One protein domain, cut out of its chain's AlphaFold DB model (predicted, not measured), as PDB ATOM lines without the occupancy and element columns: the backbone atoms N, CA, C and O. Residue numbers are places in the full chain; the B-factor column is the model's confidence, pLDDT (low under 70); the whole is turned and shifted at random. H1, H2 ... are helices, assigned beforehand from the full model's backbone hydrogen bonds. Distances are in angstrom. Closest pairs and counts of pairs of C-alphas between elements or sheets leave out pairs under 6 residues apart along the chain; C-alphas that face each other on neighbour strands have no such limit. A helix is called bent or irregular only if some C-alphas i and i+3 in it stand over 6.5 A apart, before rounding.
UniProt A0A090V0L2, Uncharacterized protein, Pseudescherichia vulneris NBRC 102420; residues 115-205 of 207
ATOM      1  N   TYR A 115     219.055 -30.035  88.050       97.88
ATOM      2  CA  TYR A 115     220.248 -30.887  88.055       97.88
ATOM      3  C   TYR A 115     220.087 -32.020  87.043       97.88
ATOM      4  O   TYR A 115     219.188 -32.848  87.193       97.88
ATOM      5  N   LEU A 116     220.937 -32.055  86.019       98.25
ATOM      6  CA  LEU A 116     220.937 -33.066  84.964       98.25
ATOM      7  C   LEU A 116     222.210 -33.910  85.056       98.25
ATOM      8  O   LEU A 116     223.308 -33.366  85.130       98.25
ATOM      9  N   GLU A 117     222.068 -35.230  85.017       98.00
ATOM     10  CA  GLU A 117     223.175 -36.183  85.146       98.00
ATOM     11  C   GLU A 117     223.144 -37.213  84.014       98.00
ATOM     12  O   GLU A 117     222.085 -37.464  83.429       98.00
ATOM     13  N   LEU A 118     224.298 -37.805  83.714       98.06
ATOM     14  CA  LEU A 118     224.434 -38.918  82.782       98.06
ATOM     15  C   LEU A 118     224.022 -40.222  83.471       98.06
ATOM     16  O   LEU A 118     224.480 -40.522  84.569       98.06
ATOM     17  N   VAL A 119     223.169 -41.007  82.816       98.19
ATOM     18  CA  VAL A 119     222.766 -42.331  83.316       98.19
ATOM     19  C   VAL A 119     223.530 -43.422  82.578       98.19
ATOM     20  O   VAL A 119     224.237 -44.202  83.211       98.19
ATOM     21  N   LEU A 120     223.443 -43.441  81.246       97.69
ATOM     22  CA  LEU A 120     224.167 -44.386  80.406       97.69
ATOM     23  C   LEU A 120     224.970 -43.653  79.334       97.69
ATOM     24  O   LEU A 120     224.404 -43.006  78.456       97.69
ATOM     25  N   GLU A 121     226.296 -43.787  79.388       96.19
ATOM     26  CA  GLU A 121     227.186 -43.202  78.381       96.19
ATOM     27  C   GLU A 121     227.132 -43.950  77.043       96.19
ATOM     28  O   GLU A 121     227.182 -43.336  75.975       96.19
ATOM     29  N   ALA A 122     227.046 -45.283  77.094       96.12
ATOM     30  CA  ALA A 122     227.045 -46.113  75.901       96.12
ATOM     31  C   ALA A 122     225.871 -45.731  74.988       96.12
ATOM     32  O   ALA A 122     224.722 -45.658  75.422       96.12
ATOM     33  N   THR A 123     226.159 -45.488  73.709       93.56
ATOM     34  CA  THR A 123     225.163 -45.027  72.737       93.56
ATOM     35  C   THR A 123     225.470 -45.559  71.336       93.56
ATOM     36  O   THR A 123     226.637 -45.581  70.936       93.56
ATOM     37  N   PRO A 124     224.450 -45.937  70.542       91.50
ATOM     38  CA  PRO A 124     224.641 -46.290  69.136       91.50
ATOM     39  C   PRO A 124     224.863 -45.056  68.246       91.50
ATOM     40  O   PRO A 124     225.173 -45.196  67.064       91.50
ATOM     41  N   ASN A 125     224.658 -43.843  68.773       94.25
ATOM     42  CA  ASN A 125     224.755 -42.599  68.022       94.25
ATOM     43  C   ASN A 125     225.207 -41.442  68.922       94.25
ATOM     44  O   ASN A 125     224.388 -40.727  69.505       94.25
ATOM     45  N   GLU A 126     226.521 -41.236  69.001       95.94
ATOM     46  CA  GLU A 126     227.117 -40.199  69.845       95.94
ATOM     47  C   GLU A 126     226.666 -38.782  69.459       95.94
ATOM     48  O   GLU A 126     226.254 -38.022  70.331       95.94
ATOM     49  N   THR A 127     226.652 -38.438  68.165       97.06
ATOM     50  CA  THR A 127     226.208 -37.111  67.697       97.06
ATOM     51  C   THR A 127     224.765 -36.831  68.121       97.06
ATOM     52  O   THR A 127     224.457 -35.744  68.611       97.06
ATOM     53  N   GLY A 128     223.883 -37.827  67.985       96.25
ATOM     54  CA  GLY A 128     222.502 -37.739  68.453       96.25
ATOM     55  C   GLY A 128     222.401 -37.550  69.967       96.25
ATOM     56  O   GLY A 128     221.628 -36.703  70.416       96.25
ATOM     57  N   SER A 129     223.207 -38.274  70.750       97.19
ATOM     58  CA  SER A 129     223.283 -38.099  72.206       97.19
ATOM     59  C   SER A 129     223.735 -36.688  72.590       97.19
ATOM     60  O   SER A 129     223.076 -36.044  73.403       97.19
ATOM     61  N   VAL A 130     224.802 -36.173  71.968       98.12
ATOM     62  CA  VAL A 130     225.307 -34.811  72.212       98.12
ATOM     63  C   VAL A 130     224.231 -33.772  71.902       98.12
ATOM     64  O   VAL A 130     223.922 -32.940  72.752       98.12
ATOM     65  N   VAL A 131     223.595 -33.844  70.728       97.62
ATOM     66  CA  VAL A 131     222.520 -32.909  70.355       97.62
ATOM     67  C   VAL A 131     221.332 -33.014  71.313       97.62
ATOM     68  O   VAL A 131     220.791 -31.988  71.719       97.62
ATOM     69  N   LYS A 132     220.940 -34.224  71.738       96.38
ATOM     70  CA  LYS A 132     219.858 -34.415  72.716       96.38
ATOM     71  C   LYS A 132     220.189 -33.775  74.069       96.38
ATOM     72  O   LYS A 132     219.312 -33.144  74.666       96.38
ATOM     73  N   ILE A 133     221.433 -33.897  74.535       97.88
ATOM     74  CA  ILE A 133     221.904 -33.250  75.766       97.88
ATOM     75  C   ILE A 133     221.837 -31.728  75.621       97.88
ATOM     76  O   ILE A 133     221.201 -31.080  76.447       97.88
ATOM     77  N   LEU A 134     222.396 -31.157  74.548       97.31
ATOM     78  CA  LEU A 134     222.368 -29.707  74.311       97.31
ATOM     79  C   LEU A 134     220.932 -29.174  74.252       97.31
ATOM     80  O   LEU A 134     220.585 -28.242  74.974       97.31
ATOM     81  N   ARG A 135     220.053 -29.827  73.487       95.19
ATOM     82  CA  ARG A 135     218.617 -29.502  73.444       95.19
ATOM     83  C   ARG A 135     217.976 -29.498  74.822       95.19
ATOM     84  O   ARG A 135     217.131 -28.654  75.095       95.19
ATOM     85  N   THR A 136     218.345 -30.452  75.669       95.38
ATOM     86  CA  THR A 136     217.817 -30.537  77.032       95.38
ATOM     87  C   THR A 136     218.336 -29.383  77.876       95.38
ATOM     88  O   THR A 136     217.537 -28.743  78.551       95.38
ATOM     89  N   ILE A 137     219.629 -29.059  77.779       96.06
ATOM     90  CA  ILE A 137     220.226 -27.922  78.485       96.06
ATOM     91  C   ILE A 137     219.454 -26.639  78.182       96.06
ATOM     92  O   ILE A 137     218.932 -26.024  79.112       96.06
ATOM     93  N   TYR A 138     219.313 -26.292  76.902       94.00
ATOM     94  CA  TYR A 138     218.757 -25.006  76.477       94.00
ATOM     95  C   TYR A 138     217.225 -24.955  76.532       94.00
ATOM     96  O   TYR A 138     216.659 -24.089  77.195       94.00
ATOM     97  N   ASN A 139     216.514 -25.922  75.942       91.38
ATOM     98  CA  ASN A 139     215.044 -25.856  75.884       91.38
ATOM     99  C   ASN A 139     214.370 -26.117  77.231       91.38
ATOM    100  O   ASN A 139     213.194 -25.795  77.408       91.38
ATOM    101  N   LYS A 140     215.066 -26.785  78.155       90.81
ATOM    102  CA  LYS A 140     214.500 -27.207  79.439       90.81
ATOM    103  C   LYS A 140     215.174 -26.519  80.633       90.81
ATOM    104  O   LYS A 140     214.926 -26.917  81.766       90.81
ATOM    105  N   GLN A 141     215.970 -25.473  80.375       88.81
ATOM    106  CA  GLN A 141     216.577 -24.586  81.375       88.81
ATOM    107  C   GLN A 141     217.323 -25.343  82.484       88.81
ATOM    108  O   GLN A 141     217.139 -25.090  83.680       88.81
ATOM    109  N   VAL A 142     218.166 -26.299  82.087       96.19
ATOM    110  CA  VAL A 142     219.054 -27.004  83.022       96.19
ATOM    111  C   VAL A 142     219.932 -25.978  83.728       96.19
ATOM    112  O   VAL A 142     220.437 -25.047  83.105       96.19
ATOM    113  N   LYS A 143     220.114 -26.144  85.036       96.50
ATOM    114  CA  LYS A 143     220.886 -25.221  85.877       96.50
ATOM    115  C   LYS A 143     222.249 -25.783  86.235       96.50
ATOM    116  O   LYS A 143     223.211 -25.031  86.335       96.50
ATOM    117  N   THR A 144     222.341 -27.093  86.429       97.44
ATOM    118  CA  THR A 144     223.576 -27.744  86.860       97.44
ATOM    119  C   THR A 144     223.756 -29.065  86.135       97.44
ATOM    120  O   THR A 144     222.830 -29.874  86.082       97.44
ATOM    121  N   LEU A 145     224.956 -29.285  85.610       98.06
ATOM    122  CA  LEU A 145     225.389 -30.565  85.066       98.06
ATOM    123  C   LEU A 145     226.115 -31.350  86.155       98.06
ATOM    124  O   LEU A 145     226.936 -30.799  86.895       98.06
ATOM    125  N   GLY A 146     225.780 -32.626  86.265       97.75
ATOM    126  CA  GLY A 146     226.463 -33.563  87.136       97.75
ATOM    127  C   GLY A 146     227.831 -34.002  86.600       97.75
ATOM    128  O   GLY A 146     228.089 -33.846  85.405       97.75
ATOM    129  N   PRO A 147     228.710 -34.544  87.463       97.00
ATOM    130  CA  PRO A 147     230.060 -34.991  87.116       97.00
ATOM    131  C   PRO A 147     230.175 -35.805  85.827       97.00
ATOM    132  O   PRO A 147     230.977 -35.464  84.956       97.00
ATOM    133  N   GLY A 148     229.364 -36.859  85.689       97.62
ATOM    134  CA  GLY A 148     229.455 -37.781  84.559       97.62
ATOM    135  C   GLY A 148     229.037 -37.112  83.255       97.62
ATOM    136  O   GLY A 148     229.691 -37.272  82.225       97.62
ATOM    137  N   LEU A 149     227.982 -36.293  83.307       97.75
ATOM    138  CA  LEU A 149     227.534 -35.527  82.147       97.75
ATOM    139  C   LEU A 149     228.537 -34.446  81.732       97.75
ATOM    140  O   LEU A 149     228.805 -34.291  80.539       97.75
ATOM    141  N   SER A 150     229.101 -33.717  82.699       96.69
ATOM    142  CA  SER A 150     230.159 -32.736  82.452       96.69
ATOM    143  C   SER A 150     231.351 -33.407  81.781       96.69
ATOM    144  O   SER A 150     231.793 -32.965  80.722       96.69
ATOM    145  N   GLU A 151     231.841 -34.510  82.350       96.69
ATOM    146  CA  GLU A 151     232.977 -35.260  81.821       96.69
ATOM    147  C   GLU A 151     232.716 -35.762  80.392       96.69
ATOM    148  O   GLU A 151     233.551 -35.578  79.499       96.69
ATOM    149  N   PHE A 152     231.534 -36.330  80.141       97.31
ATOM    150  CA  PHE A 152     231.128 -36.746  78.804       97.31
ATOM    151  C   PHE A 152     231.195 -35.582  77.804       97.31
ATOM    152  O   PHE A 152     231.805 -35.713  76.740       97.31
ATOM    153  N   LEU A 153     230.630 -34.419  78.147       96.75
ATOM    154  CA  LEU A 153     230.640 -33.241  77.275       96.75
ATOM    155  C   LEU A 153     232.047 -32.669  77.075       96.75
ATOM    156  O   LEU A 153     232.389 -32.287  75.955       96.75
ATOM    157  N   HIS A 154     232.887 -32.673  78.111       94.50
ATOM    158  CA  HIS A 154     234.298 -32.298  78.014       94.50
ATOM    159  C   HIS A 154     235.046 -33.112  76.958       94.50
ATOM    160  O   HIS A 154     235.836 -32.555  76.196       94.50
ATOM    161  N   ARG A 155     234.791 -34.425  76.889       94.56
ATOM    162  CA  ARG A 155     235.396 -35.310  75.882       94.56
ATOM    163  C   ARG A 155     234.715 -35.193  74.517       94.56
ATOM    164  O   ARG A 155     235.369 -35.316  73.481       94.56
ATOM    165  N   ALA A 156     233.398 -35.007  74.490       96.00
ATOM    166  CA  ALA A 156     232.611 -35.012  73.263       96.00
ATOM    167  C   ALA A 156     232.713 -33.715  72.465       96.00
ATOM    168  O   ALA A 156     233.093 -33.758  71.297       96.00
ATOM    169  N   LEU A 157     232.425 -32.568  73.078       95.44
ATOM    170  CA  LEU A 157     232.262 -31.309  72.352       95.44
ATOM    171  C   LEU A 157     233.494 -30.858  71.543       95.44
ATOM    172  O   LEU A 157     233.293 -30.370  70.433       95.44
ATOM    173  N   PRO A 158     234.760 -31.073  71.970       93.44
ATOM    174  CA  PRO A 158     235.924 -30.712  71.154       93.44
ATOM    175  C   PRO A 158     235.985 -31.392  69.776       93.44
ATOM    176  O   PRO A 158     236.727 -30.942  68.905       93.44
ATOM    177  N   ARG A 159     235.229 -32.478  69.574       95.19
ATOM    178  CA  ARG A 159     235.171 -33.237  68.316       95.19
ATOM    179  C   ARG A 159     234.173 -32.658  67.309       95.19
ATOM    180  O   ARG A 159     234.129 -33.124  66.173       95.19
ATOM    181  N   TYR A 160     233.392 -31.653  67.703       96.06
ATOM    182  CA  TYR A 160     232.308 -31.099  66.900       96.06
ATOM    183  C   TYR A 160     232.448 -29.585  66.712       96.06
ATOM    184  O   TYR A 160     232.828 -28.850  67.623       96.06
ATOM    185  N   SER A 161     232.093 -29.100  65.521       95.81
ATOM    186  CA  SER A 161     231.796 -27.681  65.315       95.81
ATOM    187  C   SER A 161     230.328 -27.403  65.636       95.81
ATOM    188  O   SER A 161     229.469 -28.268  65.435       95.81
ATOM    189  N   TYR A 162     230.017 -26.168  66.042       96.06
ATOM    190  CA  TYR A 162     228.632 -25.714  66.187       96.06
ATOM    191  C   TYR A 162     227.810 -25.979  64.915       96.06
ATOM    192  O   TYR A 162     226.728 -26.559  64.983       96.06
ATOM    193  N   SER A 163     228.352 -25.649  63.736       96.56
ATOM    194  CA  SER A 163     227.669 -25.849  62.451       96.56
ATOM    195  C   SER A 163     227.288 -27.308  62.178       96.56
ATOM    196  O   SER A 163     226.217 -27.563  61.627       96.56
ATOM    197  N   ALA A 164     228.121 -28.272  62.585       96.94
ATOM    198  CA  ALA A 164     227.831 -29.693  62.426       96.94
ATOM    199  C   ALA A 164     226.690 -30.144  63.352       96.94
ATOM    200  O   ALA A 164     225.783 -30.851  62.911       96.94
ATOM    201  N   LEU A 165     226.703 -29.694  64.611       97.25
ATOM    202  CA  LEU A 165     225.648 -29.996  65.583       97.25
ATOM    203  C   LEU A 165     224.320 -29.340  65.196       97.25
ATOM    204  O   LEU A 165     223.281 -29.995  65.243       97.25
ATOM    205  N   GLN A 166     224.354 -28.086  64.739       96.44
ATOM    206  CA  GLN A 166     223.172 -27.372  64.264       96.44
ATOM    207  C   GLN A 166     222.577 -28.039  63.017       96.44
ATOM    208  O   GLN A 166     221.360 -28.186  62.908       96.44
ATOM    209  N   HIS A 167     223.419 -28.455  62.066       96.56
ATOM    210  CA  HIS A 167     222.948 -29.170  60.883       96.56
ATOM    211  C   HIS A 167     222.261 -30.482  61.270       96.56
ATOM    212  O   HIS A 167     221.147 -30.743  60.816       96.56
ATOM    213  N   TYR A 168     222.891 -31.270  62.148       96.94
ATOM    214  CA  TYR A 168     222.302 -32.506  62.657       96.94
ATOM    215  C   TYR A 168     220.951 -32.238  63.335       96.94
ATOM    216  O   TYR A 168     219.968 -32.924  63.057       96.94
ATOM    217  N   GLU A 169     220.876 -31.218  64.191       96.00
ATOM    218  CA  GLU A 169     219.640 -30.857  64.878       96.00
ATOM    219  C   GLU A 169     218.509 -30.525  63.899       96.00
ATOM    220  O   GLU A 169     217.415 -31.074  64.024       96.00
ATOM    221  N   ARG A 170     218.774 -29.685  62.894       94.81
ATOM    222  CA  ARG A 170     217.771 -29.293  61.894       94.81
ATOM    223  C   ARG A 170     217.272 -30.481  61.083       94.81
ATOM    224  O   ARG A 170     216.072 -30.607  60.875       94.81
ATOM    225  N   VAL A 171     218.170 -31.369  60.659       94.69
ATOM    226  CA  VAL A 171     217.800 -32.561  59.878       94.69
ATOM    227  C   VAL A 171     216.888 -33.504  60.671       94.69
ATOM    228  O   VAL A 171     216.027 -34.151  60.081       94.69
ATOM    229  N   HIS A 172     217.067 -33.593  61.990       91.50
ATOM    230  CA  HIS A 172     216.368 -34.573  62.824       91.50
ATOM    231  C   HIS A 172     215.173 -34.025  63.610       91.50
ATOM    232  O   HIS A 172     214.277 -34.797  63.945       91.50
ATOM    233  N   TYR A 173     215.156 -32.729  63.916       88.50
ATOM    234  CA  TYR A 173     214.155 -32.105  64.784       88.50
ATOM    235  C   TYR A 173     213.503 -30.856  64.182       88.50
ATOM    236  O   TYR A 173     212.643 -30.278  64.840       88.50
ATOM    237  N   ASP A 174     213.930 -30.422  62.993       88.81
ATOM    238  CA  ASP A 174     213.408 -29.251  62.269       88.81
ATOM    239  C   ASP A 174     213.408 -27.935  63.075       88.81
ATOM    240  O   ASP A 174     212.619 -27.023  62.842       88.81
ATOM    241  N   ILE A 175     214.313 -27.815  64.052       89.44
ATOM    242  CA  ILE A 175     214.473 -26.617  64.886       89.44
ATOM    243  C   ILE A 175     215.956 -26.308  65.136       89.44
ATOM    244  O   ILE A 175     216.832 -27.102  64.799       89.44
ATOM    245  N   SER A 176     216.227 -25.149  65.738       90.38
ATOM    246  CA  SER A 176     217.538 -24.763  66.275       90.38
ATOM    247  C   SER A 176     217.334 -24.388  67.740       90.38
ATOM    248  O   SER A 176     216.710 -23.365  68.007       90.38
ATOM    249  N   SER A 177     217.796 -25.224  68.670       92.88
ATOM    250  CA  SER A 177     217.544 -25.018  70.112       92.88
ATOM    251  C   SER A 177     218.604 -24.169  70.800       92.88
ATOM    252  O   SER A 177     218.410 -23.749  71.933       92.88
ATOM    253  N   PHE A 178     219.740 -23.976  70.138       93.38
ATOM    254  CA  PHE A 178     220.860 -23.194  70.633       93.38
ATOM    255  C   PHE A 178     221.582 -22.501  69.480       93.38
ATOM    256  O   PHE A 178     221.410 -22.868  68.309       93.38
ATOM    257  N   ASN A 179     222.379 -21.493  69.819       93.38
ATOM    258  CA  ASN A 179     223.192 -20.713  68.896       93.38
ATOM    259  C   ASN A 179     224.703 -20.855  69.168       93.38
ATOM    260  O   ASN A 179     225.124 -21.507  70.122       93.38
ATOM    261  N   ASP A 180     225.520 -20.263  68.292       94.75
ATOM    262  CA  ASP A 180     226.987 -20.364  68.340       94.75
ATOM    263  C   ASP A 180     227.567 -19.741  69.622       94.75
ATOM    264  O   ASP A 180     228.429 -20.325  70.273       94.75
ATOM    265  N   THR A 181     227.017 -18.602  70.059       93.75
ATOM    266  CA  THR A 181     227.425 -17.930  71.302       93.75
ATOM    267  C   THR A 181     227.144 -18.802  72.521       93.75
ATOM    268  O   THR A 181     228.002 -18.951  73.385       93.75
ATOM    269  N   GLU A 182     225.952 -19.398  72.596       93.94
ATOM    270  CA  GLU A 182     225.577 -20.317  73.677       93.94
ATOM    271  C   GLU A 182     226.500 -21.543  73.709       93.94
ATOM    272  O   GLU A 182     227.011 -21.917  74.767       93.94
ATOM    273  N   TYR A 183     226.777 -22.126  72.539       94.75
ATOM    274  CA  TYR A 183     227.712 -23.239  72.384       94.75
ATOM    275  C   TYR A 183     229.124 -22.897  72.886       94.75
ATOM    276  O   TYR A 183     229.691 -23.638  73.694       94.75
ATOM    277  N   ASP A 184     229.668 -21.755  72.467       93.81
ATOM    278  CA  ASP A 184     230.987 -21.285  72.890       93.81
ATOM    279  C   ASP A 184     231.039 -20.975  74.392       93.81
ATOM    280  O   ASP A 184     232.024 -21.296  75.069       93.81
ATOM    281  N   CYS A 185     229.968 -20.399  74.946       93.75
ATOM    282  CA  CYS A 185     229.838 -20.175  76.382       93.75
ATOM    283  C   CYS A 185     229.868 -21.494  77.161       93.75
ATOM    284  O   CYS A 185     230.606 -21.588  78.142       93.75
ATOM    285  N   LEU A 186     229.144 -22.525  76.714       94.81
ATOM    286  CA  LEU A 186     229.186 -23.848  77.342       94.81
ATOM    287  C   LEU A 186     230.591 -24.456  77.274       94.81
ATOM    288  O   LEU A 186     231.096 -24.939  78.286       94.81
ATOM    289  N   LEU A 187     231.249 -24.403  76.111       94.19
ATOM    290  CA  LEU A 187     232.625 -24.880  75.954       94.19
ATOM    291  C   LEU A 187     233.586 -24.186  76.921       94.19
ATOM    292  O   LEU A 187     234.467 -24.835  77.489       94.19
ATOM    293  N   LYS A 188     233.430 -22.875  77.106       92.75
ATOM    294  CA  LYS A 188     234.223 -22.102  78.058       92.75
ATOM    295  C   LYS A 188     233.932 -22.521  79.501       92.75
ATOM    296  O   LYS A 188     234.880 -22.797  80.226       92.75
ATOM    297  N   CYS A 189     232.661 -22.623  79.892       92.56
ATOM    298  CA  CYS A 189     232.261 -23.058  81.234       92.56
ATOM    299  C   CYS A 189     232.807 -24.445  81.578       92.56
ATOM    300  O   CYS A 189     233.310 -24.642  82.681       92.56
ATOM    301  N   LEU A 190     232.755 -25.379  80.623       92.94
ATOM    302  CA  LEU A 190     233.379 -26.687  80.772       92.94
ATOM    303  C   LEU A 190     234.883 -26.507  81.006       92.94
ATOM    304  O   LEU A 190     235.370 -26.877  82.057       92.94
ATOM    305  N   ARG A 191     235.626 -25.836  80.116       90.88
ATOM    306  CA  ARG A 191     237.092 -25.649  80.263       90.88
ATOM    307  C   ARG A 191     237.543 -24.971  81.564       90.88
ATOM    308  O   ARG A 191     238.685 -25.173  81.963       90.88
ATOM    309  N   GLU A 192     236.703 -24.133  82.163       89.69
ATOM    310  CA  GLU A 192     236.973 -23.451  83.438       89.69
ATOM    311  C   GLU A 192     236.677 -24.323  84.669       89.69
ATOM    312  O   GLU A 192     237.037 -23.943  85.781       89.69
ATOM    313  N   THR A 193     236.030 -25.471  84.473       89.00
ATOM    314  CA  THR A 193     235.680 -26.436  85.514       89.00
ATOM    315  C   THR A 193     236.592 -27.658  85.408       89.00
ATOM    316  O   THR A 193     236.952 -28.085  84.306       89.00
ATOM    317  N   ASP A 194     236.984 -28.230  86.546       86.19
ATOM    318  CA  ASP A 194     237.776 -29.455  86.544       86.19
ATOM    319  C   ASP A 194     236.957 -30.626  85.977       86.19
ATOM    320  O   ASP A 194     235.735 -30.723  86.122       86.19
ATOM    321  N   VAL A 195     237.636 -31.534  85.280       84.00
ATOM    322  CA  VAL A 195     236.981 -32.698  84.676       84.00
ATOM    323  C   VAL A 195     236.381 -33.571  85.780       84.00
ATOM    324  O   VAL A 195     237.091 -33.994  86.688       84.00
ATOM    325  N   GLY A 196     235.084 -33.866  85.674       79.31
ATOM    326  CA  GLY A 196     234.348 -34.627  86.687       79.31
ATOM    327  C   GLY A 196     233.740 -33.766  87.798       79.31
ATOM    328  O   GLY A 196     233.108 -34.309  88.701       79.31
ATOM    329  N   ASP A 197     233.854 -32.440  87.726       91.00
ATOM    330  CA  ASP A 197     233.131 -31.549  88.627       91.00
ATOM    331  C   ASP A 197     231.732 -31.191  88.104       91.00
ATOM    332  O   ASP A 197     231.372 -31.335  86.927       91.00
ATOM    333  N   ARG A 198     230.900 -30.712  89.032       95.06
ATOM    334  CA  ARG A 198     229.592 -30.140  88.708       95.06
ATOM    335  C   ARG A 198     229.776 -28.799  88.014       95.06
ATOM    336  O   ARG A 198     230.517 -27.953  88.504       95.06
ATOM    337  N   VAL A 199     229.017 -28.569  86.948       95.81
ATOM    338  CA  VAL A 199     229.096 -27.328  86.165       95.81
ATOM    339  C   VAL A 199     227.790 -26.554  86.316       95.81
ATOM    340  O   VAL A 199     226.718 -27.065  85.994       95.81
ATOM    341  N   ASP A 200     227.866 -25.316  86.807       94.50
ATOM    342  CA  ASP A 200     226.734 -24.384  86.812       94.50
ATOM    343  C   ASP A 200     226.571 -23.768  85.416       94.50
ATOM    344  O   ASP A 200     227.449 -23.064  84.916       94.50
ATOM    345  N   VAL A 201     225.427 -24.038  84.793       93.81
ATOM    346  CA  VAL A 201     225.073 -23.586  83.443       93.81
ATOM    347  C   VAL A 201     223.936 -22.564  83.444       93.81
ATOM    348  O   VAL A 201     223.422 -22.204  82.389       93.81
ATOM    349  N   THR A 202     223.555 -22.024  84.607       88.25
ATOM    350  CA  THR A 202     222.492 -21.006  84.716       88.25
ATOM    351  C   THR A 202     222.768 -19.758  83.880       88.25
ATOM    352  O   THR A 202     221.837 -19.136  83.371       88.25
ATOM    353  N   ARG A 203     224.046 -19.406  83.705       80.00
ATOM    354  CA  ARG A 203     224.488 -18.235  82.934       80.00
ATOM    355  C   ARG A 203     224.331 -18.400  81.423       80.00
ATOM    356  O   ARG A 203     224.424 -17.402  80.718       80.00
ATOM    357  N   LEU A 204     224.096 -19.621  80.937       80.12
ATOM    358  CA  LEU A 204     223.896 -19.887  79.511       80.12
ATOM    359  C   LEU A 204     222.521 -19.428  79.011       80.12
ATOM    360  O   LEU A 204     222.354 -19.231  77.817       80.12
ATOM    361  N   HIS A 205     221.560 -19.211  79.914       67.56
ATOM    362  CA  HIS A 205     220.183 -18.821  79.576       67.56
ATOM    363  C   HIS A 205     219.971 -17.302  79.525       67.56
ATOM    364  O   HIS A 205     218.836 -16.834  79.578       67.56
TER     365      HIS A 205
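This is residues 115 to 205 of the 207 residues of an uncharacterized protein of Pseudescherichia vulneris NBRC 102420 (UniProt A0A090V0L2). Four crossed helices form a compact, rounded body, with H1 nearest its middle, H3 set across H1, H4 across H2, and short H5 beside H4. Residues 144 to 145 pair briefly with 115 to 116 and 199 to 200. The printed part has 91 residues, with five named helices, H1 to H5, and no named strand: all helix. The radius of gyration of the C-alphas is 12.1 A; the spans are 33 by 28 by 22 A.

H1, residues 126 to 139, touches H3, residues 162 to 173, about perpendicular at 86 degrees, with residues 127 to 131 alone; the closest C-alphas, Val 131 and Leu 165, are 6.4 A apart. With residue 130 alone, H1 only just touches H2, residues 147 to 159, with 3 pairs of C-alphas within 8 A; the closest, Val 130 and Ala 156, are 7.4 A apart. H2 is only just irregular: C-alphas 155 and 158 are 6.6 A apart. H4, residues 180 to 191, touches H2 with residues 187 to 191 alone, at a steep tilt of 57 degrees, opposite ways; the closest C-alphas, His 154 and Leu 190, are 6.3 A apart. With residues 182 to 186 alone, H4 only just touches H5, residues 202 to 205, with 3 pairs within 8 A; the closest C-alphas, Glu 182 and Leu 204, are 6.1 A apart. Every O i to N i+4 pair is within hydrogen-bond range in H1, H3 and H4, and 7 of 9 in H2; H5 is too short for one.

H1 begins at C-alpha 126 (227.117, -40.199, 69.845) and spans 19.7 A; H2 spans 19.6 A, H3 15.9 A and H4 16.5 A. H5 ends at C-alpha 205 (220.183, -18.821, 79.576).

The farthest C-alphas, Asp 174 and Asp 194, are 34.4 A apart. The printed part has no cut and no long link; H2 to H3 is tight. Residue 205 alone has pLDDT under 70.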